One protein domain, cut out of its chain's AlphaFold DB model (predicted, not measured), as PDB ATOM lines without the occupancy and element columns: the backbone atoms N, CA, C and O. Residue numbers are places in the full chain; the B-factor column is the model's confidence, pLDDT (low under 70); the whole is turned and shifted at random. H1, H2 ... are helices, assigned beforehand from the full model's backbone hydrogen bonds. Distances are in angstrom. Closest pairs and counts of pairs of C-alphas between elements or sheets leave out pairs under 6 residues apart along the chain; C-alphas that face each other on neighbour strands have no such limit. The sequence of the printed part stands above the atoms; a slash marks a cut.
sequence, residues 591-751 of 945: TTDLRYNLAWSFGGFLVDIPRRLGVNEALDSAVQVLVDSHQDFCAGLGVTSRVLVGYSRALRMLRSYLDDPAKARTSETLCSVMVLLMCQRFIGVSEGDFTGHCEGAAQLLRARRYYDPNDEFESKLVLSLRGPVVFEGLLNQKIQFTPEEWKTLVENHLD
ATOM      1  N   THR A 591     -50.461 -20.013 -38.196       62.03
ATOM      2  CA  THR A 591     -51.845 -20.468 -38.389       62.03
ATOM      3  C   THR A 591     -52.898 -19.511 -37.825       62.03
ATOM      4  O   THR A 591     -54.074 -19.640 -38.164       62.03
ATOM      5  N   THR A 592     -52.522 -18.575 -36.954       67.12
ATOM      6  CA  THR A 592     -53.435 -17.567 -36.405       67.12
ATOM      7  C   THR A 592     -53.744 -16.546 -37.490       67.12
ATOM      8  O   THR A 592     -52.827 -15.993 -38.094       67.12
ATOM      9  N   ASP A 593     -55.037 -16.320 -37.739       80.88
ATOM     10  CA  ASP A 593     -55.536 -15.427 -38.789       80.88
ATOM     11  C   ASP A 593     -54.797 -14.080 -38.766       80.88
ATOM     12  O   ASP A 593     -54.692 -13.433 -37.719       80.88
ATOM     13  N   LEU A 594     -54.289 -13.664 -39.931       79.44
ATOM     14  CA  LEU A 594     -53.482 -12.457 -40.121       79.44
ATOM     15  C   LEU A 594     -54.107 -11.222 -39.462       79.44
ATOM     16  O   LEU A 594     -53.401 -10.401 -38.882       79.44
ATOM     17  N   ARG A 595     -55.440 -11.133 -39.503       86.12
ATOM     18  CA  ARG A 595     -56.250 -10.042 -38.944       86.12
ATOM     19  C   ARG A 595     -56.123  -9.897 -37.426       86.12
ATOM     20  O   ARG A 595     -56.426  -8.827 -36.905       86.12
ATOM     21  N   TYR A 596     -55.657 -10.938 -36.735       87.00
ATOM     22  CA  TYR A 596     -55.524 -11.009 -35.278       87.00
ATOM     23  C   TYR A 596     -54.115 -11.406 -34.801       87.00
ATOM     24  O   TYR A 596     -53.887 -11.475 -33.596       87.00
ATOM     25  N   ASN A 597     -53.157 -11.660 -35.698       84.81
ATOM     26  CA  ASN A 597     -51.811 -12.099 -35.322       84.81
ATOM     27  C   ASN A 597     -50.980 -10.943 -34.710       84.81
ATOM     28  O   ASN A 597     -50.751  -9.906 -35.350       84.81
ATOM     29  N   LEU A 598     -50.496 -11.122 -33.472       80.50
ATOM     30  CA  LEU A 598     -49.729 -10.086 -32.764       80.50
ATOM     31  C   LEU A 598     -48.312  -9.906 -33.337       80.50
ATOM     32  O   LEU A 598     -47.866  -8.767 -33.497       80.50
ATOM     33  N   ALA A 599     -47.617 -10.992 -33.700       77.94
ATOM     34  CA  ALA A 599     -46.280 -10.931 -34.309       77.94
ATOM     35  C   ALA A 599     -46.296 -10.160 -35.636       77.94
ATOM     36  O   ALA A 599     -45.393  -9.368 -35.908       77.94
ATOM     37  N   TRP A 600     -47.354 -10.339 -36.432       75.19
ATOM     38  CA  TRP A 600     -47.562  -9.584 -37.662       75.19
ATOM     39  C   TRP A 600     -47.714  -8.088 -37.398       75.19
ATOM     40  O   TRP A 600     -47.063  -7.274 -38.055       75.19
ATOM     41  N   SER A 601     -48.568  -7.732 -36.439       71.69
ATOM     42  CA  SER A 601     -49.018  -6.352 -36.225       71.69
ATOM     43  C   SER A 601     -47.989  -5.484 -35.495       71.69
ATOM     44  O   SER A 601     -47.870  -4.302 -35.808       71.69
ATOM     45  N   PHE A 602     -47.219  -6.059 -34.563       71.94
ATOM     46  CA  PHE A 602     -46.302  -5.312 -33.684       71.94
ATOM     47  C   PHE A 602     -44.814  -5.689 -33.849       71.94
ATOM     48  O   PHE A 602     -43.928  -4.938 -33.429       71.94
ATOM     49  N   GLY A 603     -44.517  -6.804 -34.527       70.50
ATOM     50  CA  GLY A 603     -43.179  -7.153 -35.007       70.50
ATOM     51  C   GLY A 603     -42.589  -8.447 -34.440       70.50
ATOM     52  O   GLY A 603     -43.047  -9.019 -33.452       70.50
ATOM     53  N   GLY A 604     -41.516  -8.906 -35.093       70.19
ATOM     54  CA  GLY A 604     -40.938 -10.238 -34.886       70.19
ATOM     55  C   GLY A 604     -40.303 -10.495 -33.516       70.19
ATOM     56  O   GLY A 604     -40.129 -11.656 -33.160       70.19
ATOM     57  N   PHE A 605     -40.001  -9.459 -32.722       80.75
ATOM     58  CA  PHE A 605     -39.437  -9.627 -31.372       80.75
ATOM     59  C   PHE A 605     -40.381 -10.389 -30.423       80.75
ATOM     60  O   PHE A 605     -39.917 -11.017 -29.474       80.75
ATOM     61  N   LEU A 606     -41.694 -10.391 -30.691       79.00
ATOM     62  CA  LEU A 606     -42.667 -11.146 -29.898       79.00
ATOM     63  C   LEU A 606     -42.423 -12.661 -29.949       79.00
ATOM     64  O   LEU A 606     -42.660 -13.344 -28.959       79.00
ATOM     65  N   VAL A 607     -41.885 -13.185 -31.056       81.62
ATOM     66  CA  VAL A 607     -41.541 -14.615 -31.209       81.62
ATOM     67  C   VAL A 607     -40.409 -15.031 -30.259       81.62
ATOM     68  O   VAL A 607     -40.291 -16.199 -29.898       81.62
ATOM     69  N   ASP A 608     -39.607 -14.071 -29.795       82.69
ATOM     70  CA  ASP A 608     -38.481 -14.290 -28.888       82.69
ATOM     71  C   ASP A 608     -38.842 -14.138 -27.397       82.69
ATOM     72  O   ASP A 608     -38.044 -14.518 -26.540       82.69
ATOM     73  N   ILE A 609     -40.037 -13.634 -27.068       83.69
ATOM     74  CA  ILE A 609     -40.517 -13.477 -25.683       83.69
ATOM     75  C   ILE A 609     -40.796 -14.813 -24.961       83.69
ATOM     76  O   ILE A 609     -40.415 -14.905 -23.796       83.69
ATOM     77  N   PRO A 610     -41.391 -15.871 -25.565       88.81
ATOM     78  CA  PRO A 610     -41.753 -17.102 -24.848       88.81
ATOM     79  C   PRO A 610     -40.600 -17.739 -24.058       88.81
ATOM     80  O   PRO A 610     -40.817 -18.244 -22.956       88.81
ATOM     81  N   ARG A 611     -39.373 -17.665 -24.594       84.00
ATOM     82  CA  ARG A 611     -38.133 -18.161 -23.964       84.00
ATOM     83  C   ARG A 611     -37.588 -17.276 -22.832       84.00
ATOM     84  O   ARG A 611     -36.708 -17.724 -22.108       84.00
ATOM     85  N   ARG A 612     -38.097 -16.048 -22.677       85.94
ATOM     86  CA  ARG A 612     -37.726 -15.083 -21.623       85.94
ATOM     87  C   ARG A 612     -38.766 -15.001 -20.489       85.94
ATOM     88  O   ARG A 612     -38.501 -14.370 -19.470       85.94
ATOM     89  N   LEU A 613     -39.921 -15.665 -20.640       83.62
ATOM     90  CA  LEU A 613     -40.967 -15.720 -19.610       83.62
ATOM     91  C   LEU A 613     -40.558 -16.584 -18.408       83.62
ATOM     92  O   LEU A 613     -40.112 -17.723 -18.594       83.62
ATOM     93  N   GLY A 614     -40.788 -16.069 -17.200       82.81
ATOM     94  CA  GLY A 614     -40.386 -16.649 -15.915       82.81
ATOM     95  C   GLY A 614     -39.057 -16.122 -15.360       82.81
ATOM     96  O   GLY A 614     -38.570 -16.658 -14.367       82.81
ATOM     97  N   VAL A 615     -38.451 -15.115 -16.003       84.12
ATOM     98  CA  VAL A 615     -37.164 -14.502 -15.595       84.12
ATOM     99  C   VAL A 615     -37.331 -13.042 -15.149       84.12
ATOM    100  O   VAL A 615     -36.573 -12.554 -14.311       84.12
ATOM    101  N   ASN A 616     -38.323 -12.326 -15.685       89.62
ATOM    102  CA  ASN A 616     -38.587 -10.925 -15.369       89.62
ATOM    103  C   ASN A 616     -40.086 -10.734 -15.106       89.62
ATOM    104  O   ASN A 616     -40.892 -10.761 -16.033       89.62
ATOM    105  N   GLU A 617     -40.456 -10.496 -13.845       90.69
ATOM    106  CA  GLU A 617     -41.857 -10.422 -13.417       90.69
ATOM    107  C   GLU A 617     -42.619  -9.232 -14.023       90.69
ATOM    108  O   GLU A 617     -43.845  -9.291 -14.160       90.69
ATOM    109  N   ALA A 618     -41.924  -8.151 -14.397       90.62
ATOM    110  CA  ALA A 618     -42.530  -7.020 -15.096       90.62
ATOM    111  C   ALA A 618     -42.884  -7.392 -16.545       90.62
ATOM    112  O   ALA A 618     -43.985  -7.075 -17.000       90.62
ATOM    113  N   LEU A 619     -42.007  -8.128 -17.241       95.81
ATOM    114  CA  LEU A 619     -42.296  -8.691 -18.562       95.81
ATOM    115  C   LEU A 619     -43.407  -9.747 -18.490       95.81
ATOM    116  O   LEU A 619     -44.355  -9.664 -19.265       95.81
ATOM    117  N   ASP A 620     -43.346 -10.678 -17.535       94.88
ATOM    118  CA  ASP A 620     -44.374 -11.710 -17.341       94.88
ATOM    119  C   ASP A 620     -45.753 -11.079 -17.082       94.88
ATOM    120  O   ASP A 620     -46.746 -11.444 -17.715       94.88
ATOM    121  N   SER A 621     -45.811 -10.068 -16.206       93.25
ATOM    122  CA  SER A 621     -47.044  -9.325 -15.916       93.25
ATOM    123  C   SER A 621     -47.562  -8.561 -17.137       93.25
ATOM    124  O   SER A 621     -48.766  -8.556 -17.384       93.25
ATOM    125  N   ALA A 622     -46.680  -7.925 -17.913       96.38
ATOM    126  CA  ALA A 622     -47.062  -7.214 -19.132       96.38
ATOM    127  C   ALA A 622     -47.604  -8.175 -20.207       96.38
ATOM    128  O   ALA A 622     -48.625  -7.889 -20.832       96.38
ATOM    129  N   VAL A 623     -46.967  -9.336 -20.394       97.12
ATOM    130  CA  VAL A 623     -47.379 -10.341 -21.385       97.12
ATOM    131  C   VAL A 623     -48.696 -11.010 -20.989       97.12
ATOM    132  O   VAL A 623     -49.536 -11.221 -21.860       97.12
ATOM    133  N   GLN A 624     -48.943 -11.260 -19.697       94.94
ATOM    134  CA  GLN A 624     -50.253 -11.731 -19.222       94.94
ATOM    135  C   GLN A 624     -51.372 -10.749 -19.590       94.94
ATOM    136  O   GLN A 624     -52.402 -11.162 -20.118       94.94
ATOM    137  N   VAL A 625     -51.153  -9.450 -19.370       93.38
ATOM    138  CA  VAL A 625     -52.135  -8.413 -19.721       93.38
ATOM    139  C   VAL A 625     -52.336  -8.324 -21.229       93.38
ATOM    140  O   VAL A 625     -53.473  -8.179 -21.668       93.38
ATOM    141  N   LEU A 626     -51.276  -8.456 -22.032       94.62
ATOM    142  CA  LEU A 626     -51.385  -8.479 -23.491       94.62
ATOM    143  C   LEU A 626     -52.219  -9.672 -23.983       94.62
ATOM    144  O   LEU A 626     -53.066  -9.494 -24.855       94.62
ATOM    145  N   VAL A 627     -52.014 -10.862 -23.410       94.75
ATOM    146  CA  VAL A 627     -52.807 -12.064 -23.719       94.75
ATOM    147  C   VAL A 627     -54.269 -11.876 -23.322       94.75
ATOM    148  O   VAL A 627     -55.146 -12.110 -24.149       94.75
ATOM    149  N   ASP A 628     -54.541 -11.415 -22.098       91.31
ATOM    150  CA  ASP A 628     -55.912 -11.177 -21.627       91.31
ATOM    151  C   ASP A 628     -56.623 -10.122 -22.495       91.31
ATOM    152  O   ASP A 628     -57.765 -10.324 -22.905       91.31
ATOM    153  N   SER A 629     -55.923  -9.035 -22.847       89.19
ATOM    154  CA  SER A 629     -56.441  -7.964 -23.711       89.19
ATOM    155  C   SER A 629     -56.739  -8.458 -25.125       89.19
ATOM    156  O   SER A 629     -57.769  -8.113 -25.696       89.19
ATOM    157  N   HIS A 630     -55.848  -9.273 -25.697       90.69
ATOM    158  CA  HIS A 630     -56.014  -9.853 -27.029       90.69
ATOM    159  C   HIS A 630     -57.171 -10.856 -27.077       90.69
ATOM    160  O   HIS A 630     -57.953 -10.830 -28.024       90.69
ATOM    161  N   GLN A 631     -57.333 -11.681 -26.040       90.69
ATOM    162  CA  GLN A 631     -58.461 -12.607 -25.918       90.69
ATOM    163  C   GLN A 631     -59.798 -11.869 -25.799       90.69
ATOM    164  O   GLN A 631     -60.725 -12.182 -26.546       90.69
ATOM    165  N   ASP A 632     -59.894 -10.874 -24.909       87.94
ATOM    166  CA  ASP A 632     -61.115 -10.076 -24.726       87.94
ATOM    167  C   ASP A 632     -61.469  -9.305 -26.015       87.94
ATOM    168  O   ASP A 632     -62.633  -9.261 -26.421       87.94
ATOM    169  N   PHE A 633     -60.458  -8.789 -26.722       86.25
ATOM    170  CA  PHE A 633     -60.591  -8.145 -28.030       86.25
ATOM    171  C   PHE A 633     -61.087  -9.106 -29.124       86.25
ATOM    172  O   PHE A 633     -62.075  -8.816 -29.794       86.25
ATOM    173  N   CYS A 634     -60.464 -10.280 -29.282       87.00
ATOM    174  CA  CYS A 634     -60.900 -11.303 -30.242       87.00
ATOM    175  C   CYS A 634     -62.303 -11.856 -29.939       87.00
ATOM    176  O   CYS A 634     -62.987 -12.314 -30.854       87.00
ATOM    177  N   ALA A 635     -62.738 -11.811 -28.677       86.44
ATOM    178  CA  ALA A 635     -64.084 -12.182 -28.252       86.44
ATOM    179  C   ALA A 635     -65.114 -11.036 -28.370       86.44
ATOM    180  O   ALA A 635     -66.297 -11.263 -28.114       86.44
ATOM    181  N   GLY A 636     -64.697  -9.819 -28.744       82.62
ATOM    182  CA  GLY A 636     -65.574  -8.647 -28.847       82.62
ATOM    183  C   GLY A 636     -66.095  -8.129 -27.499       82.62
ATOM    184  O   GLY A 636     -67.129  -7.471 -27.459       82.62
ATOM    185  N   LEU A 637     -65.408  -8.434 -26.391       79.19
ATOM    186  CA  LEU A 637     -65.856  -8.134 -25.021       79.19
ATOM    187  C   LEU A 637     -65.523  -6.707 -24.548       79.19
ATOM    188  O   LEU A 637     -65.913  -6.323 -23.445       79.19
ATOM    189  N   GLY A 638     -64.812  -5.923 -25.362       75.50
ATOM    190  CA  GLY A 638     -64.329  -4.594 -24.984       75.50
ATOM    191  C   GLY A 638     -63.286  -4.642 -23.862       75.50
ATOM    192  O   GLY A 638     -62.598  -5.644 -23.667       75.50
ATOM    193  N   VAL A 639     -63.146  -3.541 -23.121       82.00
ATOM    194  CA  VAL A 639     -62.165  -3.428 -22.029       82.00
ATOM    195  C   VAL A 639     -62.750  -3.989 -20.733       82.00
ATOM    196  O   VAL A 639     -63.669  -3.411 -20.155       82.00
ATOM    197  N   THR A 640     -62.203  -5.104 -20.243       85.88
ATOM    198  CA  THR A 640     -62.694  -5.754 -19.019       85.88
ATOM    199  C   THR A 640     -61.993  -5.255 -17.751       85.88
ATOM    200  O   THR A 640     -60.839  -4.817 -17.758       85.88
ATOM    201  N   SER A 641     -62.669  -5.383 -16.603       85.00
ATOM    202  CA  SER A 641     -62.085  -5.067 -15.290       85.00
ATOM    203  C   SER A 641     -60.855  -5.926 -14.966       85.00
ATOM    204  O   SER A 641     -59.915  -5.433 -14.343       85.00
ATOM    205  N   ARG A 642     -60.823  -7.183 -15.438       89.56
ATOM    206  CA  ARG A 642     -59.663  -8.088 -15.356       89.56
ATOM    207  C   ARG A 642     -58.434  -7.457 -16.007       89.56
ATOM    208  O   ARG A 642     -57.396  -7.348 -15.353       89.56
ATOM    209  N   VAL A 643     -58.571  -7.011 -17.255       87.38
ATOM    210  CA  VAL A 643     -57.489  -6.383 -18.023       87.38
ATOM    211  C   VAL A 643     -57.000  -5.104 -17.340       87.38
ATOM    212  O   VAL A 643     -55.795  -4.939 -17.158       87.38
ATOM    213  N   LEU A 644     -57.905  -4.239 -16.867       84.31
ATOM    214  CA  LEU A 644     -57.541  -2.996 -16.169       84.31
ATOM    215  C   LEU A 644     -56.780  -3.244 -14.852       84.31
ATOM    216  O   LEU A 644     -55.766  -2.593 -14.580       84.31
ATOM    217  N   VAL A 645     -57.225  -4.210 -14.040       86.38
ATOM    218  CA  VAL A 645     -56.544  -4.596 -12.792       86.38
ATOM    219  C   VAL A 645     -55.179  -5.227 -13.081       86.38
ATOM    220  O   VAL A 645     -54.197  -4.905 -12.405       86.38
ATOM    221  N   GLY A 646     -55.094  -6.079 -14.107       86.50
ATOM    222  CA  GLY A 646     -53.840  -6.657 -14.584       86.50
ATOM    223  C   GLY A 646     -52.854  -5.583 -15.049       86.50
ATOM    224  O   GLY A 646     -51.708  -5.569 -14.606       86.50
ATOM    225  N   TYR A 647     -53.307  -4.628 -15.862       88.25
ATOM    226  CA  TYR A 647     -52.496  -3.515 -16.360       88.25
ATOM    227  C   TYR A 647     -51.968  -2.635 -15.213       88.25
ATOM    228  O   TYR A 647     -50.771  -2.355 -15.136       88.25
ATOM    229  N   SER A 648     -52.819  -2.302 -14.234       85.19
ATOM    230  CA  SER A 648     -52.412  -1.609 -12.998       85.19
ATOM    231  C   SER A 648     -51.374  -2.393 -12.177       85.19
ATOM    232  O   SER A 648     -50.491  -1.803 -11.547       85.19
ATOM    233  N   ARG A 649     -51.449  -3.731 -12.157       87.50
ATOM    234  CA  ARG A 649     -50.421  -4.582 -11.539       87.50
ATOM    235  C   ARG A 649     -49.115  -4.536 -12.335       87.50
ATOM    236  O   ARG A 649     -48.071  -4.318 -11.729       87.50
ATOM    237  N   ALA A 650     -49.165  -4.687 -13.654       90.56
ATOM    238  CA  ALA A 650     -47.980  -4.677 -14.507       90.56
ATOM    239  C   ALA A 650     -47.231  -3.331 -14.450       90.56
ATOM    240  O   ALA A 650     -46.009  -3.330 -14.340       90.56
ATOM    241  N   LEU A 651     -47.941  -2.197 -14.389       86.44
ATOM    242  CA  LEU A 651     -47.340  -0.877 -14.148       86.44
ATOM    243  C   LEU A 651     -46.616  -0.783 -12.793       86.44
ATOM    244  O   LEU A 651     -45.536  -0.202 -12.710       86.44
ATOM    245  N   ARG A 652     -47.184  -1.363 -11.725       88.75
ATOM    246  CA  ARG A 652     -46.535  -1.410 -10.402       88.75
ATOM    247  C   ARG A 652     -45.278  -2.283 -10.405       88.75
ATOM    248  O   ARG A 652     -44.289  -1.886  -9.798       88.75
ATOM    249  N   MET A 653     -45.301  -3.415 -11.112       89.56
ATOM    250  CA  MET A 653     -44.119  -4.270 -11.291       89.56
ATOM    251  C   MET A 653     -43.039  -3.577 -12.128       89.56
ATOM    252  O   MET A 653     -41.880  -3.562 -11.735       89.56
ATOM    253  N   LEU A 654     -43.407  -2.938 -13.242       90.62
ATOM    254  CA  LEU A 654     -42.471  -2.145 -14.038       90.62
ATOM    255  C   LEU A 654     -41.811  -1.056 -13.182       90.62
ATOM    256  O   LEU A 654     -40.591  -0.930 -13.205       90.62
ATOM    257  N   ARG A 655     -42.581  -0.312 -12.377       90.00
ATOM    258  CA  ARG A 655     -42.024   0.724 -11.497       90.00
ATOM    259  C   ARG A 655     -40.946   0.178 -10.552       90.00
ATOM    260  O   ARG A 655     -39.868   0.757 -10.507       90.00
ATOM    261  N   SER A 656     -41.177  -0.955  -9.883       88.75
ATOM    262  CA  SER A 656     -40.162  -1.542  -8.988       88.75
ATOM    263  C   SER A 656     -38.911  -2.049  -9.724       88.75
ATOM    264  O   SER A 656     -37.837  -2.113  -9.130       88.75
ATOM    265  N   TYR A 657     -39.020  -2.368 -11.018       87.94
ATOM    266  CA  TYR A 657     -37.880  -2.667 -11.893       87.94
ATOM    267  C   TYR A 657     -37.152  -1.408 -12.395       87.94
ATOM    268  O   TYR A 657     -35.975  -1.499 -12.736       87.94
ATOM    269  N   LEU A 658     -37.816  -0.246 -12.438       85.00
ATOM    270  CA  LEU A 658     -37.213   1.049 -12.779       85.00
ATOM    271  C   LEU A 658     -36.507   1.703 -11.580       85.00
ATOM    272  O   LEU A 658     -35.503   2.384 -11.774       85.00
ATOM    273  N   ASP A 659     -36.993   1.458 -10.360       83.50
ATOM    274  CA  ASP A 659     -36.364   1.911  -9.109       83.50
ATOM    275  C   ASP A 659     -34.994   1.219  -8.849       83.50
ATOM    276  O   ASP A 659     -34.192   1.696  -8.046       83.50
ATOM    277  N   ASP A 660     -34.698   0.115  -9.549       82.88
ATOM    278  CA  ASP A 660     -33.439  -0.647  -9.498       82.88
ATOM    279  C   ASP A 660     -32.578  -0.370 -10.757       82.88
ATOM    280  O   ASP A 660     -32.927  -0.813 -11.858       82.88
ATOM    281  N   PRO A 661     -31.422   0.322 -10.641       80.56
ATOM    282  CA  PRO A 661     -30.612   0.723 -11.797       80.56
ATOM    283  C   PRO A 661     -30.056  -0.423 -12.655       80.56
ATOM    284  O   PRO A 661     -29.717  -0.193 -13.819       80.56
ATOM    285  N   ALA A 662     -29.926  -1.635 -12.105       82.19
ATOM    286  CA  ALA A 662     -29.473  -2.800 -12.857       82.19
ATOM    287  C   ALA A 662     -30.640  -3.408 -13.648       82.19
ATOM    288  O   ALA A 662     -30.526  -3.621 -14.858       82.19
ATOM    289  N   LYS A 663     -31.794  -3.604 -12.997       84.19
ATOM    290  CA  LYS A 663     -33.009  -4.138 -13.639       84.19
ATOM    291  C   LYS A 663     -33.578  -3.203 -14.702       84.19
ATOM    292  O   LYS A 663     -34.026  -3.690 -15.747       84.19
ATOM    293  N   ALA A 664     -33.493  -1.890 -14.495       81.25
ATOM    294  CA  ALA A 664     -33.951  -0.875 -15.442       81.25
ATOM    295  C   ALA A 664     -33.267  -0.996 -16.819       81.25
ATOM    296  O   ALA A 664     -33.881  -0.733 -17.851       81.25
ATOM    297  N   ARG A 665     -32.002  -1.436 -16.854       83.25
ATOM    298  CA  ARG A 665     -31.195  -1.535 -18.085       83.25
ATOM    299  C   ARG A 665     -31.385  -2.840 -18.867       83.25
ATOM    300  O   ARG A 665     -30.864  -2.942 -19.972       83.25
ATOM    301  N   THR A 666     -32.122  -3.820 -18.339       89.44
ATOM    302  CA  THR A 666     -32.317  -5.130 -18.995       89.44
ATOM    303  C   THR A 666     -33.201  -5.043 -20.242       89.44
ATOM    304  O   THR A 666     -34.108  -4.208 -20.334       89.44
ATOM    305  N   SER A 667     -32.957  -5.898 -21.237       91.44
ATOM    306  CA  SER A 667     -33.775  -5.977 -22.462       91.44
ATOM    307  C   SER A 667     -35.221  -6.385 -22.163       91.44
ATOM    308  O   SER A 667     -36.141  -5.906 -22.817       91.44
ATOM    309  N   GLU A 668     -35.437  -7.182 -21.120       93.50
ATOM    310  CA  GLU A 668     -36.745  -7.589 -20.612       93.50
ATOM    311  C   GLU A 668     -37.541  -6.406 -20.047       93.50
ATOM    312  O   GLU A 668     -38.721  -6.273 -20.367       93.50
ATOM    313  N   THR A 669     -36.919  -5.506 -19.272       91.50
ATOM    314  CA  THR A 669     -37.606  -4.302 -18.764       91.50
ATOM    315  C   THR A 669     -38.018  -3.382 -19.917       91.50
ATOM    316  O   THR A 669     -39.173  -2.960 -19.974       91.50
ATOM    317  N   LEU A 670     -37.141  -3.140 -20.900       92.00
ATOM    318  CA  LEU A 670     -37.499  -2.375 -22.107       92.00
ATOM    319  C   LEU A 670     -38.604  -3.069 -22.926       92.00
ATOM    320  O   LEU A 670     -39.508  -2.410 -23.441       92.00
ATOM    321  N   CYS A 671     -38.573  -4.401 -23.004       94.25
ATOM    322  CA  CYS A 671     -39.622  -5.185 -23.644       94.25
ATOM    323  C   CYS A 671     -40.960  -5.056 -22.905       94.25
ATOM    324  O   CYS A 671     -41.987  -4.889 -23.553       94.25
ATOM    325  N   SER A 672     -40.963  -5.034 -21.568       95.56
ATOM    326  CA  SER A 672     -42.186  -4.838 -20.781       95.56
ATOM    327  C   SER A 672     -42.840  -3.472 -21.047       95.56
ATOM    328  O   SER A 672     -44.060  -3.409 -21.176       95.56
ATOM    329  N   VAL A 673     -42.052  -2.406 -21.259       89.81
ATOM    330  CA  VAL A 673     -42.564  -1.089 -21.695       89.81
ATOM    331  C   VAL A 673     -43.203  -1.181 -23.086       89.81
ATOM    332  O   VAL A 673     -44.320  -0.708 -23.278       89.81
ATOM    333  N   MET A 674     -42.543  -1.842 -24.044       91.12
ATOM    334  CA  MET A 674     -43.094  -2.062 -25.391       91.12
ATOM    335  C   MET A 674     -44.388  -2.898 -25.363       91.12
ATOM    336  O   MET A 674     -45.346  -2.585 -26.065       91.12
ATOM    337  N   VAL A 675     -44.458  -3.933 -24.522       94.25
ATOM    338  CA  VAL A 675     -45.656  -4.769 -24.354       94.25
ATOM    339  C   VAL A 675     -46.796  -3.986 -23.689       94.25
ATOM    340  O   VAL A 675     -47.945  -4.118 -24.106       94.25
ATOM    341  N   LEU A 676     -46.516  -3.114 -22.716       87.38
ATOM    342  CA  LEU A 676     -47.535  -2.249 -22.102       87.38
ATOM    343  C   LEU A 676     -48.039  -1.155 -23.057       87.38
ATOM    344  O   LEU A 676     -49.236  -0.869 -23.069       87.38
ATOM    345  N   LEU A 677     -47.167  -0.619 -23.912       84.44
ATOM    346  CA  LEU A 677     -47.541   0.245 -25.035       84.44
ATOM    347  C   LEU A 677     -48.481  -0.477 -26.020       84.44
ATOM    348  O   LEU A 677     -49.453   0.108 -26.491       84.44
ATOM    349  N   MET A 678     -48.254  -1.768 -26.287       86.06
ATOM    350  CA  MET A 678     -49.195  -2.581 -27.068       86.06
ATOM    351  C   MET A 678     -50.526  -2.794 -26.331       86.06
ATOM    352  O   MET A 678     -51.577  -2.713 -26.958       86.06
ATOM    353  N   CYS A 679     -50.508  -3.015 -25.010       85.19
ATOM    354  CA  CYS A 679     -51.728  -3.163 -24.203       85.19
ATOM    355  C   CYS A 679     -52.618  -1.911 -24.265       85.19
ATOM    356  O   CYS A 679     -53.834  -2.036 -24.387       85.19
ATOM    357  N   GLN A 680     -52.036  -0.705 -24.265       77.69
ATOM    358  CA  GLN A 680     -52.792   0.546 -24.438       77.69
ATOM    359  C   GLN A 680     -53.572   0.616 -25.754       77.69
ATOM    360  O   GLN A 680     -54.593   1.293 -25.801       77.69
ATOM    361  N   ARG A 681     -53.166  -0.110 -26.804       74.94
ATOM    362  CA  ARG A 681     -53.948  -0.185 -28.047       74.94
ATOM    363  C   ARG A 681     -55.264  -0.960 -27.889       74.94
ATOM    364  O   ARG A 681     -56.173  -0.761 -28.681       74.94
ATOM    365  N   PHE A 682     -55.358  -1.836 -26.891       79.75
ATOM    366  CA  PHE A 682     -56.572  -2.595 -26.573       79.75
ATOM    367  C   PHE A 682     -57.364  -1.974 -25.417       79.75
ATOM    368  O   PHE A 682     -58.583  -2.102 -25.374       79.75
ATOM    369  N   ILE A 683     -56.679  -1.307 -24.484       75.75
ATOM    370  CA  ILE A 683     -57.262  -0.673 -23.289       75.75
ATOM    371  C   ILE A 683     -57.750   0.754 -23.577       75.75
ATOM    372  O   ILE A 683     -58.755   1.187 -23.019       75.75
ATOM    373  N   GLY A 684     -57.067   1.466 -24.470       66.75
ATOM    374  CA  GLY A 684     -57.275   2.882 -24.734       66.75
ATOM    375  C   GLY A 684     -56.360   3.787 -23.912       66.75
ATOM    376  O   GLY A 684     -55.700   3.369 -22.957       66.75
ATOM    377  N   VAL A 685     -56.342   5.057 -24.305       62.28
ATOM    378  CA  VAL A 685     -55.698   6.171 -23.600       62.28
ATOM    379  C   VAL A 685     -56.763   7.254 -23.434       62.28
ATOM    380  O   VAL A 685     -57.632   7.387 -24.295       62.28
ATOM    381  N   SER A 686     -56.728   8.010 -22.336       54.97
ATOM    382  CA  SER A 686     -57.623   9.157 -22.139       54.97
ATOM    383  C   SER A 686     -57.504  10.158 -23.296       54.97
ATOM    384  O   SER A 686     -56.411  10.366 -23.827       54.97
ATOM    385  N   GLU A 687     -58.631  10.753 -23.706       49.03
ATOM    386  CA  GLU A 687     -58.711  11.576 -24.919       49.03
ATOM    387  C   GLU A 687     -57.621  12.659 -24.968       49.03
ATOM    388  O   GLU A 687     -57.562  13.558 -24.132       49.03
ATOM    389  N   GLY A 688     -56.770  12.591 -25.994       47.72
ATOM    390  CA  GLY A 688     -55.745  13.599 -26.259       47.72
ATOM    391  C   GLY A 688     -54.419  13.431 -25.508       47.72
ATOM    392  O   GLY A 688     -53.490  14.183 -25.809       47.72
ATOM    393  N   ASP A 689     -54.260  12.455 -24.612       53.03
ATOM    394  CA  ASP A 689     -52.990  12.234 -23.907       53.03
ATOM    395  C   ASP A 689     -51.972  11.397 -24.703       53.03
ATOM    396  O   ASP A 689     -52.298  10.664 -25.636       53.03
ATOM    397  N   PHE A 690     -50.689  11.561 -24.365       60.97
ATOM    398  CA  PHE A 690     -49.618  10.689 -24.859       60.97
ATOM    399  C   PHE A 690     -49.514   9.419 -24.011       60.97
ATOM    400  O   PHE A 690     -49.940   9.385 -22.858       60.97
ATOM    401  N   THR A 691     -48.908   8.371 -24.570       63.50
ATOM    402  CA  THR A 691     -48.869   7.037 -23.948       63.50
ATOM    403  C   THR A 691     -48.126   7.001 -22.611       63.50
ATOM    404  O   THR A 691     -48.371   6.110 -21.796       63.50
ATOM    405  N   GLY A 692     -47.172   7.918 -22.411       71.81
ATOM    406  CA  GLY A 692     -46.181   7.893 -21.331       71.81
ATOM    407  C   GLY A 692     -45.113   6.805 -21.514       71.81
ATOM    408  O   GLY A 692     -43.953   7.007 -21.158       71.81
ATOM    409  N   HIS A 693     -45.457   5.678 -22.144       83.69
ATOM    410  CA  HIS A 693     -44.525   4.587 -22.438       83.69
ATOM    411  C   HIS A 693     -43.464   4.962 -23.463       83.69
ATOM    412  O   HIS A 693     -42.326   4.535 -23.301       83.69
ATOM    413  N   CYS A 694     -43.770   5.782 -24.473       82.88
ATOM    414  CA  CYS A 694     -42.738   6.276 -25.391       82.88
ATOM    415  C   CYS A 694     -41.748   7.222 -24.685       82.88
ATOM    416  O   CYS A 694     -40.551   7.148 -24.955       82.88
ATOM    417  N   GLU A 695     -42.210   8.048 -23.733       84.81
ATOM    418  CA  GLU A 695     -41.336   8.867 -22.874       84.81
ATOM    419  C   GLU A 695     -40.425   7.977 -22.007       84.81
ATOM    420  O   GLU A 695     -39.207   8.166 -21.983       84.81
ATOM    421  N   GLY A 696     -40.995   6.965 -21.340       83.62
ATOM    422  CA  GLY A 696     -40.244   6.008 -20.520       83.62
ATOM    423  C   GLY A 696     -39.249   5.176 -21.336       83.62
ATOM    424  O   GLY A 696     -38.085   5.045 -20.956       83.62
ATOM    425  N   ALA A 697     -39.665   4.677 -22.502       88.31
ATOM    426  CA  ALA A 697     -38.804   3.980 -23.451       88.31
ATOM    427  C   ALA A 697     -37.644   4.869 -23.918       88.31
ATOM    428  O   ALA A 697     -36.503   4.410 -23.947       88.31
ATOM    429  N   ALA A 698     -37.902   6.144 -24.223       86.94
ATOM    430  CA  ALA A 698     -36.863   7.082 -24.628       86.94
ATOM    431  C   ALA A 698     -35.816   7.311 -23.522       86.94
ATOM    432  O   ALA A 698     -34.612   7.292 -23.793       86.94
ATOM    433  N   GLN A 699     -36.255   7.448 -22.266       84.94
ATOM    434  CA  GLN A 699     -35.354   7.559 -21.113       84.94
ATOM    435  C   GLN A 699     -34.523   6.285 -20.897       84.94
ATOM    436  O   GLN A 699     -33.316   6.376 -20.663       84.94
ATOM    437  N   LEU A 700     -35.128   5.098 -21.034       85.06
ATOM    438  CA  LEU A 700     -34.412   3.821 -20.947       85.06
ATOM    439  C   LEU A 700     -33.377   3.654 -22.066       85.06
ATOM    440  O   LEU A 700     -32.250   3.241 -21.799       85.06
ATOM    441  N   LEU A 701     -33.726   4.003 -23.305       85.00
ATOM    442  CA  LEU A 701     -32.817   3.943 -24.452       85.00
ATOM    443  C   LEU A 701     -31.617   4.887 -24.258       85.00
ATOM    444  O   LEU A 701     -30.473   4.455 -24.407       85.00
ATOM    445  N   ARG A 702     -31.850   6.122 -23.789       82.06
ATOM    446  CA  ARG A 702     -30.781   7.052 -23.374       82.06
ATOM    447  C   ARG A 702     -29.886   6.462 -22.282       82.06
ATOM    448  O   ARG A 702     -28.662   6.536 -22.382       82.06
ATOM    449  N   ALA A 703     -30.475   5.867 -21.244       79.31
ATOM    450  CA  ALA A 703     -29.729   5.290 -20.124       79.31
ATOM    451  C   ALA A 703     -28.860   4.079 -20.525       79.31
ATOM    452  O   ALA A 703     -27.852   3.812 -19.867       79.31
ATOM    453  N   ARG A 704     -29.233   3.366 -21.598       78.19
ATOM    454  CA  ARG A 704     -28.485   2.232 -22.176       78.19
ATOM    455  C   ARG A 704     -27.403   2.660 -23.175       78.19
ATOM    456  O   ARG A 704     -26.423   1.941 -23.333       78.19
ATOM    457  N   ARG A 705     -27.549   3.832 -23.809       65.44
ATOM    458  CA  ARG A 705     -26.734   4.383 -24.918       65.44
ATOM    459  C   ARG A 705     -26.780   3.587 -26.226       65.44
ATOM    460  O   ARG A 705     -27.051   4.182 -27.261       65.44
ATOM    461  N   TYR A 706     -26.523   2.284 -26.189       66.56
ATOM    462  CA  TYR A 706     -26.530   1.396 -27.356       66.56
ATOM    463  C   TYR A 706     -27.220   0.074 -27.009       66.56
ATOM    464  O   TYR A 706     -27.188  -0.350 -25.854       66.56
ATOM    465  N   TYR A 707     -27.822  -0.567 -28.010       72.81
ATOM    466  CA  TYR A 707     -28.235  -1.970 -27.925       72.81
ATOM    467  C   TYR A 707     -27.076  -2.878 -28.349       72.81
ATOM    468  O   TYR A 707     -26.217  -2.439 -29.118       72.81
ATOM    469  N   ASP A 708     -27.036  -4.127 -27.882       72.56
ATOM    470  CA  ASP A 708     -26.048  -5.089 -28.372       72.56
ATOM    471  C   ASP A 708     -26.484  -5.624 -29.752       72.56
ATOM    472  O   ASP A 708     -27.483  -6.344 -29.839       72.56
ATOM    473  N   PRO A 709     -25.759  -5.335 -30.854       66.81
ATOM    474  CA  PRO A 709     -26.082  -5.893 -32.166       66.81
ATOM    475  C   PRO A 709     -25.879  -7.417 -32.237       66.81
ATOM    476  O   PRO A 709     -26.262  -8.024 -33.235       66.81
ATOM    477  N   ASN A 710     -25.282  -8.037 -31.214       70.50
ATOM    478  CA  ASN A 710     -25.169  -9.487 -31.080       70.50
ATOM    479  C   ASN A 710     -26.364 -10.111 -30.323       70.50
ATOM    480  O   ASN A 710     -26.590 -11.313 -30.483       70.50
ATOM    481  N   ASP A 711     -27.166  -9.341 -29.565       77.56
ATOM    482  CA  ASP A 711     -28.474  -9.811 -29.080       77.56
ATOM    483  C   ASP A 711     -29.530  -9.586 -30.174       77.56
ATOM    484  O   ASP A 711     -30.044  -8.488 -30.410       77.56
ATOM    485  N   GLU A 712     -29.871 -10.683 -30.848       75.94
ATOM    486  CA  GLU A 712     -30.885 -10.739 -31.899       75.94
ATOM    487  C   GLU A 712     -32.270 -10.257 -31.414       75.94
ATOM    488  O   GLU A 712     -33.014  -9.637 -32.176       75.94
ATOM    489  N   PHE A 713     -32.624 -10.505 -30.148       82.44
ATOM    490  CA  PHE A 713     -33.892 -10.054 -29.566       82.44
ATOM    491  C   PHE A 713     -33.879  -8.557 -29.292       82.44
ATOM    492  O   PHE A 713     -34.836  -7.879 -29.660       82.44
ATOM    493  N   GLU A 714     -32.813  -8.032 -28.681       83.00
ATOM    494  CA  GLU A 714     -32.698  -6.594 -28.426       83.00
ATOM    495  C   GLU A 714     -32.707  -5.817 -29.750       83.00
ATOM    496  O   GLU A 714     -33.442  -4.841 -29.904       83.00
ATOM    497  N   SER A 715     -31.995  -6.333 -30.754       81.00
ATOM    498  CA  SER A 715     -31.960  -5.778 -32.107       81.00
ATOM    499  C   SER A 715     -33.348  -5.728 -32.762       81.00
ATOM    500  O   SER A 715     -33.706  -4.699 -33.338       81.00
ATOM    501  N   LYS A 716     -34.168  -6.785 -32.642       81.38
ATOM    502  CA  LYS A 716     -35.568  -6.798 -33.121       81.38
ATOM    503  C   LYS A 716     -36.490  -5.902 -32.285       81.38
ATOM    504  O   LYS A 716     -37.374  -5.252 -32.842       81.38
ATOM    505  N   LEU A 717     -36.306  -5.868 -30.966       83.69
ATOM    506  CA  LEU A 717     -37.092  -5.050 -30.041       83.69
ATOM    507  C   LEU A 717     -36.908  -3.562 -30.358       83.69
ATOM    508  O   LEU A 717     -37.897  -2.855 -30.533       83.69
ATOM    509  N   VAL A 718     -35.662  -3.103 -30.514       84.25
ATOM    510  CA  VAL A 718     -35.347  -1.719 -30.901       84.25
ATOM    511  C   VAL A 718     -35.841  -1.412 -32.320       84.25
ATOM    512  O   VAL A 718     -36.393  -0.334 -32.541       84.25
ATOM    513  N   LEU A 719     -35.736  -2.361 -33.263       80.44
ATOM    514  CA  LEU A 719     -36.257  -2.214 -34.633       80.44
ATOM    515  C   LEU A 719     -37.769  -1.910 -34.667       80.44
ATOM    516  O   LEU A 719     -38.191  -1.080 -35.477       80.44
ATOM    517  N   SER A 720     -38.559  -2.547 -33.793       81.19
ATOM    518  CA  SER A 720     -39.986  -2.245 -33.600       81.19
ATOM    519  C   SER A 720     -40.207  -0.954 -32.799       81.19
ATOM    520  O   SER A 720     -40.969  -0.086 -33.223       81.19
ATOM    521  N   LEU A 721     -39.542  -0.806 -31.648       82.44
ATOM    522  CA  LEU A 721     -39.789   0.261 -30.670       82.44
ATOM    523  C   LEU A 721     -39.445   1.667 -31.190       82.44
ATOM    524  O   LEU A 721     -40.126   2.633 -30.845       82.44
ATOM    525  N   ARG A 722     -38.442   1.797 -32.068       84.62
ATOM    526  CA  ARG A 722     -38.097   3.084 -32.701       84.62
ATOM    527  C   ARG A 722     -39.261   3.704 -33.480       84.62
ATOM    528  O   ARG A 722     -39.296   4.919 -33.607       84.62
ATOM    529  N   GLY A 723     -40.204   2.905 -33.993       79.12
ATOM    530  CA  GLY A 723     -41.373   3.408 -34.722       79.12
ATOM    531  C   GLY A 723     -42.237   4.304 -33.827       79.12
ATOM    532  O   GLY A 723     -42.264   5.516 -34.047       79.12
ATOM    533  N   PRO A 724     -42.887   3.746 -32.789       78.94
ATOM    534  CA  PRO A 724     -43.656   4.523 -31.820       78.94
ATOM    535  C   PRO A 724     -42.873   5.674 -31.179       78.94
ATOM    536  O   PRO A 724     -43.401   6.779 -31.100       78.94
ATOM    537  N   VAL A 725     -41.608   5.462 -30.790       83.69
ATOM    538  CA  VAL A 725     -40.801   6.509 -30.133       83.69
ATOM    539  C   VAL A 725     -40.496   7.683 -31.073       83.69
ATOM    540  O   VAL A 725     -40.615   8.833 -30.653       83.69
ATOM    541  N   VAL A 726     -40.146   7.428 -32.341       83.38
ATOM    542  CA  VAL A 726     -39.937   8.503 -33.329       83.38
ATOM    543  C   VAL A 726     -41.240   9.239 -33.604       83.38
ATOM    544  O   VAL A 726     -41.259  10.464 -33.535       83.38
ATOM    545  N   PHE A 727     -42.329   8.519 -33.880       76.56
ATOM    546  CA  PHE A 727     -43.595   9.155 -34.235       76.56
ATOM    547  C   PHE A 727     -44.245   9.908 -33.072       76.56
ATOM    548  O   PHE A 727     -44.773  10.990 -33.306       76.56
ATOM    549  N   GLU A 728     -44.179   9.409 -31.833       77.94
ATOM    550  CA  GLU A 728     -44.635  10.184 -30.675       77.94
ATOM    551  C   GLU A 728     -43.707  11.383 -30.429       77.94
ATOM    552  O   GLU A 728     -44.190  12.481 -30.172       77.94
ATOM    553  N   GLY A 729     -42.390  11.228 -30.599       77.94
ATOM    554  CA  GLY A 729     -41.413  12.308 -30.427       77.94
ATOM    555  C   GLY A 729     -41.473  13.437 -31.466       77.94
ATOM    556  O   GLY A 729     -40.922  14.507 -31.220       77.94
ATOM    557  N   LEU A 730     -42.192  13.263 -32.583       72.88
ATOM    558  CA  LEU A 730     -42.566  14.381 -33.467       72.88
ATOM    559  C   LEU A 730     -43.537  15.366 -32.792       72.88
ATOM    560  O   LEU A 730     -43.627  16.519 -33.207       72.88
ATOM    561  N   LEU A 731     -44.296  14.888 -31.802       65.50
ATOM    562  CA  LEU A 731     -45.487  15.534 -31.239       65.50
ATOM    563  C   LEU A 731     -45.313  15.818 -29.733       65.50
ATOM    564  O   LEU A 731     -45.909  16.747 -29.189       65.50
ATOM    565  N   ASN A 732     -44.511  14.999 -29.049       74.94
ATOM    566  CA  ASN A 732     -44.286  15.023 -27.611       74.94
ATOM    567  C   ASN A 732     -42.936  15.674 -27.279       74.94
ATOM    568  O   ASN A 732     -41.885  15.033 -27.296       74.94
ATOM    569  N   GLN A 733     -42.980  16.952 -26.899       71.81
ATOM    570  CA  GLN A 733     -41.803  17.763 -26.559       71.81
ATOM    571  C   GLN A 733     -40.991  17.270 -25.352       71.81
ATOM    572  O   GLN A 733     -39.922  17.817 -25.083       71.81
ATOM    573  N   LYS A 734     -41.464  16.264 -24.609       79.38
ATOM    574  CA  LYS A 734     -40.688  15.630 -23.536       79.38
ATOM    575  C   LYS A 734     -39.690  14.592 -24.069       79.38
ATOM    576  O   LYS A 734     -38.722  14.273 -23.381       79.38
ATOM    577  N   ILE A 735     -39.874  14.096 -25.297       83.00
ATOM    578  CA  ILE A 735     -38.946  13.177 -25.977       83.00
ATOM    579  C   ILE A 735     -37.846  14.003 -26.670       83.00
ATOM    580  O   ILE A 735     -37.815  14.178 -27.886       83.00
ATOM    581  N   GLN A 736     -36.940  14.566 -25.866       78.38
ATOM    582  CA  GLN A 736     -35.873  15.460 -26.337       78.38
ATOM    583  C   GLN A 736     -34.561  14.711 -26.576       78.38
ATOM    584  O   GLN A 736     -33.672  14.767 -25.729       78.38
ATOM    585  N   PHE A 737     -34.424  13.993 -27.690       84.81
ATOM    586  CA  PHE A 737     -33.143  13.384 -28.078       84.81
ATOM    587  C   PHE A 737     -32.198  14.383 -28.772       84.81
ATOM    588  O   PHE A 737     -32.645  15.263 -29.514       84.81
ATOM    589  N   THR A 738     -30.883  14.219 -28.574       86.50
ATOM    590  CA  THR A 738     -29.861  14.884 -29.407       86.50
ATOM    591  C   THR A 738     -29.873  14.327 -30.842       86.50
ATOM    592  O   THR A 738     -30.434  13.252 -31.073       86.50
ATOM    593  N   PRO A 739     -29.250  14.995 -31.833       83.62
ATOM    594  CA  PRO A 739     -29.126  14.452 -33.190       83.62
ATOM    595  C   PRO A 739     -28.477  13.057 -33.232       83.62
ATOM    596  O   PRO A 739     -28.909  12.192 -33.994       83.62
ATOM    597  N   GLU A 740     -27.482  12.810 -32.382       85.25
ATOM    598  CA  GLU A 740     -26.781  11.528 -32.253       85.25
ATOM    599  C   GLU A 740     -27.663  10.457 -31.604       85.25
ATOM    600  O   GLU A 740     -27.641   9.307 -32.038       85.25
ATOM    601  N   GLU A 741     -28.470  10.816 -30.602       88.50
ATOM    602  CA  GLU A 741     -29.449   9.906 -29.996       88.50
ATOM    603  C   GLU A 741     -30.565   9.546 -30.995       88.50
ATOM    604  O   GLU A 741     -30.879   8.366 -31.155       88.50
ATOM    605  N   TRP A 742     -31.094  10.526 -31.741       88.19
ATOM    606  CA  TRP A 742     -32.053  10.293 -32.831       88.19
ATOM    607  C   TRP A 742     -31.489   9.363 -33.902       88.19
ATOM    608  O   TRP A 742     -32.175   8.438 -34.332       88.19
ATOM    609  N   LYS A 743     -30.234   9.580 -34.314       87.38
ATOM    610  CA  LYS A 743     -29.518   8.717 -35.260       87.38
ATOM    611  C   LYS A 743     -29.373   7.291 -34.714       87.38
ATOM    612  O   LYS A 743     -29.750   6.339 -35.395       87.38
ATOM    613  N   THR A 744     -28.901   7.151 -33.475       86.88
ATOM    614  CA  THR A 744     -28.679   5.852 -32.811       86.88
ATOM    615  C   THR A 744     -29.976   5.050 -32.669       86.88
ATOM    616  O   THR A 744     -29.972   3.837 -32.858       86.88
ATOM    617  N   LEU A 745     -31.107   5.718 -32.409       84.12
ATOM    618  CA  LEU A 745     -32.429   5.092 -32.310       84.12
ATOM    619  C   LEU A 745     -32.876   4.397 -33.609       84.12
ATOM    620  O   LEU A 745     -33.563   3.375 -33.560       84.12
ATOM    621  N   VAL A 746     -32.529   4.955 -34.774       83.31
ATOM    622  CA  VAL A 746     -32.987   4.439 -36.077       83.31
ATOM    623  C   VAL A 746     -31.956   3.603 -36.827       83.31
ATOM    624  O   VAL A 746     -32.340   2.879 -37.748       83.31
ATOM    625  N   GLU A 747     -30.681   3.656 -36.443       84.06
ATOM    626  CA  GLU A 747     -29.622   2.824 -37.019       84.06
ATOM    627  C   GLU A 747     -29.714   1.370 -36.530       84.06
ATOM    628  O   GLU A 747     -29.237   0.996 -35.457       84.06
ATOM    629  N   ASN A 748     -30.320   0.519 -37.363       75.75
ATOM    630  CA  ASN A 748     -30.413  -0.911 -37.115       75.75
ATOM    631  C   ASN A 748     -29.723  -1.732 -38.215       75.75
ATOM    632  O   ASN A 748     -29.908  -1.501 -39.412       75.75
ATOM    633  N   HIS A 749     -28.910  -2.710 -37.812       77.44
ATOM    634  CA  HIS A 749     -28.175  -3.555 -38.755       77.44
ATOM    635  C   HIS A 749     -29.099  -4.490 -39.559       77.44
ATOM    636  O   HIS A 749     -28.716  -4.951 -40.634       77.44
ATOM    637  N   LEU A 750     -30.318  -4.745 -39.064       62.78
ATOM    638  CA  LEU A 750     -31.332  -5.567 -39.726       62.78
ATOM    639  C   LEU A 750     -31.962  -4.875 -40.947       62.78
ATOM    640  O   LEU A 750     -32.494  -5.561 -41.818       62.78
ATOM    641  N   ASP A 751     -31.912  -3.538 -41.028       68.31
ATOM    642  CA  ASP A 751     -32.636  -2.764 -42.047       68.31
ATOM    643  C   ASP A 751     -31.837  -1.602 -42.672       68.31
ATOM    644  O   ASP A 751     -32.381  -0.781 -43.411       68.31
TER     645      ASP A 751
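Overview. This is residues 591 to 751 of the 945 residues of an uncharacterized protein of Trichophyton violaceum (UniProt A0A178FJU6). Three long helices, H3, H4 and H5, form an up-and-down bundle, each running against the one before it, and H6 folds back from H5 as a further hairpin. H7 crosses H6 steeply, H8 packs on H7, and the short helices H1 and H2 make a corner, with H2 packed on residues 713 to 720 of H7. The printed part has 161 residues with eight named helices, H1 to H8 in chain order, and no named strand; the class is all helix. It is compact, with a radius of gyration of the C-alphas of 15.3 A, and spans 44 by 35 by 31 A.

Along the chain. The longest helices by residues have 18 each: H3, residues 617 to 634, 25.4 A long; H4, residues 641 to 658, 25.7 A; and H7, residues 712 to 729, 25.4 A with a kink of 32 degrees near residue 723. H3 begins at C-alpha 617 (-41.857, -10.422, -13.417). H5, residues 667 to 683, measures 24.1 A and H6, residues 693 to 704, 16.2 A. H1 is residues 598 to 602, 5.9 A, and H2 residues 604 to 608, 7.6 A. H8, residues 739 to 746, 11.1 A, ends at C-alpha 746 (-32.987, 4.439, -36.077).

Arrangement. H3 and H4 are a hairpin that touches at a shallow tilt of 24 degrees, opposite ways, the closest C-alphas being those of Ser 621 and Ala 650, 4.9 A apart. H3 and H5 touch the same way at a shallow tilt of 26 degrees, closest at C-alphas Leu 619 and Ser 672, 4.4 A. H5 touches H6 with residues 670 to 677 alone, at a shallow tilt of 9 degrees, opposite ways; C-alphas Leu 677 and His 693 are closest, 5.9 A. H5 and H7 only just touch, with 3 pairs of C-alphas within 8 A, closest at Ser 667 and Glu 714, 6.1 A. H6 and H7 touch at a steep tilt of 53 degrees, closest at C-alphas Cys 694 and Val 725, 5.1 A. H7 touches H8 with residues 718 to 722 alone, closest at C-alphas Arg 722 and Leu 745, 6.0 A. H2 touches H7, closest at C-alphas Phe 605 and Lys 716, 5.1 A; H1 and H2 touch only at the corner, closest at C-alphas Ala 599 and Leu 606, 5.7 A. H3 and H7 are apart. Every O i to N i+4 pair is within hydrogen-bond range in H1, H3, H4 and H6; H5 has 11 of 13, H7 12 of 14, H8 3 of 4, and H2 0 of 1 but 2 of 2 O i to N i+3 pairs.

Size, cuts and confidence. The C-alphas farthest apart, of Ala 635 and Glu 740, are 44.4 A apart. The printed part has no cut and no long link. Mean pLDDT of the printed part is 81.9; residues under 70 include 684 to 691.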